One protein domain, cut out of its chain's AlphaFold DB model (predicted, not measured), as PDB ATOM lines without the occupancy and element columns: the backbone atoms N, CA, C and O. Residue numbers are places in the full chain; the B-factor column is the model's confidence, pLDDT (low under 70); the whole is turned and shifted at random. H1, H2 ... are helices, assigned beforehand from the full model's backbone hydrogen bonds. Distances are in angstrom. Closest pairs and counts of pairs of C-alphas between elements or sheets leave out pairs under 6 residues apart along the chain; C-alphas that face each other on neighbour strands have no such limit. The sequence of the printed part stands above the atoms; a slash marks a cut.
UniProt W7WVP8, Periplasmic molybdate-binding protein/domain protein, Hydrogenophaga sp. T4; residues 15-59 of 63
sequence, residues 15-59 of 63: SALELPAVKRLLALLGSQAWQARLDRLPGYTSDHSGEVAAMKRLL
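This is residues 15 to 59 of the 63 residues of the protein "Periplasmic molybdate-binding protein/domain protein" of Hydrogenophaga sp. T4 (UniProt W7WVP8). A chain of three short helices, H1, H2 and H3, runs one after another along one side of a loose, flat model, with H2 in the middle; after H3 a long stretch without a named element, residues 39 to 54, folds back towards H2. From there residues 53 to 59 stick out as a free arm that holds the small helix H4. The printed part has 45 residues with four named helices, in the order H1, H2, H3, H4, and no named strand; the class is all helix. The whole is loose, with a radius of gyration of the C-alphas of 12.0 A, and spans 33 by 26 by 11 A.

H2, the longest helix, holds residues 20 to 29 and measures 14.3 A from C-alpha 20 at (55.213, 3.540, -7.150) to C-alpha 29. H1 is residues 15 to 18, 5.8 A, beginning at C-alpha 15 at (50.992, -6.900, -7.926). H3 is residues 32 to 38, 9.8 A. H4 is residues 55 to 58, 5.2 A, ending at C-alpha 58 at (34.116, -5.156, -16.135).

H2 and H1 are close but not clearly touching; their closest C-alphas, of Leu 17 and Lys 23, are 6.5 A apart. H2 and H3 are also close but not clearly touching, with the closest C-alphas, of Leu 28 and Trp 34, 6.8 A apart. They run the same way at a steep tilt of 70.0 degrees, only just short of about perpendicular. H1 and H3 are apart, and H4 is apart from H1, H2 and H3. In H2 and H3 every O i to N i+4 pair is within hydrogen-bond range; H1 and H4 are too short for such a pair.

The C-alphas farthest apart, of Ser 15 and Pro 42, are 33.8 A apart. The printed part has no cut. The links H1 to H2 and H2 to H3 are tight, and H3 to H4, of 16 residues, is long. The mean pLDDT of the printed part is 92.5, and no printed residue is under 70.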
ATOM      1  N   SER A  15      49.727  -7.265  -8.579       94.56
ATOM      2  CA  SER A  15      50.992  -6.900  -7.926       94.56
ATOM      3  C   SER A  15      51.599  -5.604  -8.470       94.56
ATOM      4  O   SER A  15      52.286  -4.899  -7.736       94.56
ATOM      5  N   ALA A  16      51.322  -5.253  -9.729       94.25
ATOM      6  CA  ALA A  16      51.833  -4.030 -10.336       94.25
ATOM      7  C   ALA A  16      51.226  -2.772  -9.698       94.25
ATOM      8  O   ALA A  16      51.882  -1.736  -9.677       94.25
ATOM      9  N   LEU A  17      50.024  -2.862  -9.116       93.94
ATOM     10  CA  LEU A  17      49.366  -1.745  -8.427       93.94
ATOM     11  C   LEU A  17      50.166  -1.229  -7.224       93.94
ATOM     12  O   LEU A  17      50.044  -0.060  -6.856       93.94
ATOM     13  N   GLU A  18      51.024  -2.067  -6.637       95.00
ATOM     14  CA  GLU A  18      51.888  -1.655  -5.531       95.00
ATOM     15  C   GLU A  18      53.114  -0.862  -5.984       95.00
ATOM     16  O   GLU A  18      53.711  -0.139  -5.181       95.00
ATOM     17  N   LEU A  19      53.466  -0.931  -7.272       97.12
ATOM     18  CA  LEU A  19      54.618  -0.222  -7.806       97.12
ATOM     19  C   LEU A  19      54.381   1.296  -7.742       97.12
ATOM     20  O   LEU A  19      53.369   1.788  -8.256       97.12
ATOM     21  N   PRO A  20      55.339   2.084  -7.216       95.62
ATOM     22  CA  PRO A  20      55.213   3.540  -7.150       95.62
ATOM     23  C   PRO A  20      54.948   4.195  -8.512       95.62
ATOM     24  O   PRO A  20      54.264   5.212  -8.594       95.62
ATOM     25  N   ALA A  21      55.474   3.609  -9.593       95.50
ATOM     26  CA  ALA A  21      55.230   4.074 -10.954       95.50
ATOM     27  C   ALA A  21      53.755   3.935 -11.364       95.50
ATOM     28  O   ALA A  21      53.200   4.862 -11.949       95.50
ATOM     29  N   VAL A  22      53.106   2.826 -11.004       96.25
ATOM     30  CA  VAL A  22      51.691   2.587 -11.321       96.25
ATOM     31  C   VAL A  22      50.795   3.497 -10.486       96.25
ATOM     32  O   VAL A  22      49.873   4.095 -11.029       96.25
ATOM     33  N   LYS A  23      51.118   3.717  -9.205       95.81
ATOM     34  CA  LYS A  23      50.393   4.687  -8.361       95.81
ATOM     35  C   LYS A  23      50.451   6.106  -8.944       95.81
ATOM     36  O   LYS A  23      49.432   6.789  -8.998       95.81
ATOM     37  N   ARG A  24      51.618   6.530  -9.447       96.31
ATOM     38  CA  ARG A  24      51.770   7.820 -10.150       96.31
ATOM     39  C   ARG A  24      50.980   7.877 -11.455       96.31
ATOM     40  O   ARG A  24      50.379   8.907 -11.741       96.31
ATOM     41  N   LEU A  25      50.964   6.787 -12.220       95.94
ATOM     42  CA  LEU A  25      50.168   6.700 -13.441       95.94
ATOM     43  C   LEU A  25      48.672   6.842 -13.138       95.94
ATOM     44  O   LEU A  25      48.014   7.656 -13.772       95.94
ATOM     45  N   LEU A  26      48.149   6.121 -12.143       96.00
ATOM     46  CA  LEU A  26      46.745   6.235 -11.735       96.00
ATOM     47  C   LEU A  26      46.398   7.665 -11.302       96.00
ATOM     48  O   LEU A  26      45.386   8.201 -11.737       96.00
ATOM     49  N   ALA A  27      47.270   8.317 -10.525       96.19
ATOM     50  CA  ALA A  27      47.079   9.712 -10.131       96.19
ATOM     51  C   ALA A  27      47.063  10.672 -11.336       96.19
ATOM     52  O   ALA A  27      46.253  11.596 -11.378       96.19
ATOM     53  N   LEU A  28      47.926  10.447 -12.335       96.00
ATOM     54  CA  LEU A  28      47.929  11.223 -13.575       96.00
ATOM     55  C   LEU A  28      46.633  11.012 -14.369       96.00
ATOM     56  O   LEU A  28      46.016  11.990 -14.787       96.00
ATOM     57  N   LEU A  29      46.207   9.760 -14.540       95.06
ATOM     58  CA  LEU A  29      44.983   9.403 -15.264       95.06
ATOM     59  C   LEU A  29      43.715   9.897 -14.547       95.06
ATOM     60  O   LEU A  29      42.727  10.221 -15.199       95.06
ATOM     61  N   GLY A  30      43.744   9.993 -13.218       95.06
ATOM     62  CA  GLY A  30      42.667  10.575 -12.416       95.06
ATOM     63  C   GLY A  30      42.704  12.104 -12.327       95.06
ATOM     64  O   GLY A  30      41.820  12.700 -11.721       95.06
ATOM     65  N   SER A  31      43.719  12.765 -12.893       96.62
ATOM     66  CA  SER A  31      43.852  14.219 -12.788       96.62
ATOM     67  C   SER A  31      42.870  14.954 -13.700       96.62
ATOM     68  O   SER A  31      42.651  14.567 -14.848       96.62
ATOM     69  N   GLN A  32      42.351  16.094 -13.232       94.56
ATOM     70  CA  GLN A  32      41.459  16.942 -14.029       94.56
ATOM     71  C   GLN A  32      42.107  17.389 -15.349       94.56
ATOM     72  O   GLN A  32      41.439  17.469 -16.374       94.56
ATOM     73  N   ALA A  33      43.416  17.658 -15.343       95.75
ATOM     74  CA  ALA A  33      44.148  18.050 -16.545       95.75
ATOM     75  C   ALA A  33      44.138  16.948 -17.616       95.75
ATOM     76  O   ALA A  33      44.023  17.240 -18.807       95.75
ATOM     77  N   TRP A  34      44.242  15.685 -17.196       94.62
ATOM     78  CA  TRP A  34      44.154  14.543 -18.095       94.62
ATOM     79  C   TRP A  34      42.726  14.316 -18.589       94.62
ATOM     80  O   TRP A  34      42.523  14.195 -19.795       94.62
ATOM     81  N   GLN A  35      41.739  14.340 -17.691       94.88
ATOM     82  CA  GLN A  35      40.327  14.183 -18.056       94.88
ATOM     83  C   GLN A  35      39.892  15.255 -19.068       94.88
ATOM     84  O   GLN A  35      39.405  14.929 -20.145       94.88
ATOM     85  N   ALA A  36      40.234  16.522 -18.814       95.06
ATOM     86  CA  ALA A  36      39.958  17.626 -19.734       95.06
ATOM     87  C   ALA A  36      40.674  17.491 -21.089       95.06
ATOM     88  O   ALA A  36      40.238  18.070 -22.083       95.06
ATOM     89  N   ARG A  37      41.801  16.768 -21.147       94.38
ATOM     90  CA  ARG A  37      42.479  16.450 -22.407       94.38
ATOM     91  C   ARG A  37      41.758  15.329 -23.155       94.38
ATOM     92  O   ARG A  37      41.632  15.436 -24.370       94.38
ATOM     93  N   LEU A  38      41.306  14.297 -22.445       93.00
ATOM     94  CA  LEU A  38      40.523  13.182 -22.986       93.00
ATOM     95  C   LEU A  38      39.201  13.661 -23.584       93.00
ATOM     96  O   LEU A  38      38.923  13.353 -24.734       93.00
ATOM     97  N   ASP A  39      38.456  14.493 -22.858       93.00
ATOM     98  CA  ASP A  39      37.133  14.974 -23.285       93.00
ATOM     99  C   ASP A  39      37.193  15.926 -24.499       93.00
ATOM    100  O   ASP A  39      36.174  16.251 -25.106       93.00
ATOM    101  N   ARG A  40      38.391  16.392 -24.881       94.25
ATOM    102  CA  ARG A  40      38.609  17.160 -26.121       94.25
ATOM    103  C   ARG A  40      38.766  16.272 -27.351       94.25
ATOM    104  O   ARG A  40      38.734  16.790 -28.468       94.25
ATOM    105  N   LEU A  41      38.998  14.974 -27.172       90.81
ATOM    106  CA  LEU A  41      39.128  14.038 -28.277       90.81
ATOM    107  C   LEU A  41      37.719  13.620 -28.736       90.81
ATOM    108  O   LEU A  41      36.916  13.172 -27.917       90.81
ATOM    109  N   PRO A  42      37.385  13.751 -30.031       87.69
ATOM    110  CA  PRO A  42      36.066  13.376 -30.530       87.69
ATOM    111  C   PRO A  42      35.760  11.902 -30.252       87.69
ATOM    112  O   PRO A  42      36.535  11.030 -30.636       87.69
ATOM    113  N   GLY A  43      34.626  11.632 -29.605       86.50
ATOM    114  CA  GLY A  43      34.189  10.268 -29.286       86.50
ATOM    115  C   GLY A  43      34.858   9.644 -28.059       86.50
ATOM    116  O   GLY A  43      34.541   8.507 -27.734       86.50
ATOM    117  N   TYR A  44      35.737  10.370 -27.362       88.25
ATOM    118  CA  TYR A  44      36.318   9.919 -26.101       88.25
ATOM    119  C   TYR A  44      35.645  10.608 -24.921       88.25
ATOM    120  O   TYR A  44      35.244  11.769 -24.984       88.25
ATOM    121  N   THR A  45      35.581   9.878 -23.817       88.19
ATOM    122  CA  THR A  45      35.152  10.387 -22.523       88.19
ATOM    123  C   THR A  45      36.128   9.909 -21.460       88.19
ATOM    124  O   THR A  45      36.724   8.836 -21.570       88.19
ATOM    125  N   SER A  46      36.304  10.711 -20.421       90.06
ATOM    126  CA  SER A  46      37.088  10.379 -19.235       90.06
ATOM    127  C   SER A  46      36.435   9.338 -18.299       90.06
ATOM    128  O   SER A  46      36.786   9.282 -17.118       90.06
ATOM    129  N   ASP A  47      35.537   8.490 -18.819       87.56
ATOM    130  CA  ASP A  47      34.771   7.471 -18.084       87.56
ATOM    131  C   ASP A  47      35.658   6.636 -17.146       87.56
ATOM    132  O   ASP A  47      36.534   5.888 -17.586       87.56
ATOM    133  N   HIS A  48      35.456   6.813 -15.836       89.25
ATOM    134  CA  HIS A  48      36.201   6.152 -14.755       89.25
ATOM    135  C   HIS A  48      37.742   6.190 -14.900       89.25
ATOM    136  O   HIS A  48      38.454   5.299 -14.421       89.25
ATOM    137  N   SER A  49      38.295   7.221 -15.553       92.12
ATOM    138  CA  SER A  49      39.734   7.330 -15.818       92.12
ATOM    139  C   SER A  49      40.555   7.362 -14.523       92.12
ATOM    140  O   SER A  49      40.359   8.213 -13.657       92.12
ATOM    141  N   GLY A  50      41.520   6.445 -14.408       91.81
ATOM    142  CA  GLY A  50      42.376   6.303 -13.225       91.81
ATOM    143  C   GLY A  50      41.796   5.423 -12.112       91.81
ATOM    144  O   GLY A  50      42.478   5.198 -11.110       91.81
ATOM    145  N   GLU A  51      40.589   4.877 -12.277       93.69
ATOM    146  CA  GLU A  51      40.041   3.890 -11.349       93.69
ATOM    147  C   GLU A  51      40.610   2.488 -11.594       93.69
ATOM    148  O   GLU A  51      40.853   2.057 -12.722       93.69
ATOM    149  N   VAL A  52      40.787   1.731 -10.509       93.25
ATOM    150  CA  VAL A  52      41.173   0.319 -10.577       93.25
ATOM    151  C   VAL A  52      39.925  -0.543 -10.455       93.25
ATOM    152  O   VAL A  52      39.201  -0.483  -9.460       93.25
ATOM    153  N   ALA A  53      39.706  -1.412 -11.436       91.44
ATOM    154  CA  ALA A  53      38.586  -2.339 -11.447       91.44
ATOM    155  C   ALA A  53      39.049  -3.774 -11.712       91.44
ATOM    156  O   ALA A  53      39.977  -4.034 -12.477       91.44
ATOM    157  N   ALA A  54      38.381  -4.730 -11.069       90.00
ATOM    158  CA  ALA A  54      38.635  -6.141 -11.315       90.00
ATOM    159  C   ALA A  54      38.074  -6.549 -12.683       90.00
ATOM    160  O   ALA A  54      36.918  -6.262 -12.993       90.00
ATOM    161  N   MET A  55      38.857  -7.300 -13.459       87.50
ATOM    162  CA  MET A  55      38.476  -7.723 -14.811       87.50
ATOM    163  C   MET A  55      37.156  -8.513 -14.839       87.50
ATOM    164  O   MET A  55      36.320  -8.270 -15.697       87.50
ATOM    165  N   LYS A  56      36.899  -9.341 -13.814       84.94
ATOM    166  CA  LYS A  56      35.626 -10.070 -13.631       84.94
ATOM    167  C   LYS A  56      34.399  -9.163 -13.460       84.94
ATOM    168  O   LYS A  56      33.288  -9.594 -13.736       84.94
ATOM    169  N   ARG A  57      34.582  -7.932 -12.962       84.81
ATOM    170  CA  ARG A  57      33.500  -6.943 -12.807       84.81
ATOM    171  C   ARG A  57      33.198  -6.245 -14.131       84.81
ATOM    172  O   ARG A  57      32.043  -5.960 -14.411       84.81
ATOM    173  N   LEU A  58      34.238  -5.936 -14.903       85.75
ATOM    174  CA  LEU A  58      34.116  -5.156 -16.135       85.75
ATOM    175  C   LEU A  58      33.773  -6.003 -17.361       85.75
ATOM    176  O   LEU A  58      33.114  -5.511 -18.269       85.75
ATOM    177  N   LEU A  59      34.220  -7.258 -17.391       85.62
ATOM    178  CA  LEU A  59      34.088  -8.149 -18.537       85.62
ATOM    179  C   LEU A  59      33.290  -9.396 -18.114       85.62
ATOM    180  O   LEU A  59      33.880 -10.346 -17.597       85.62
TER     181      LEU A  59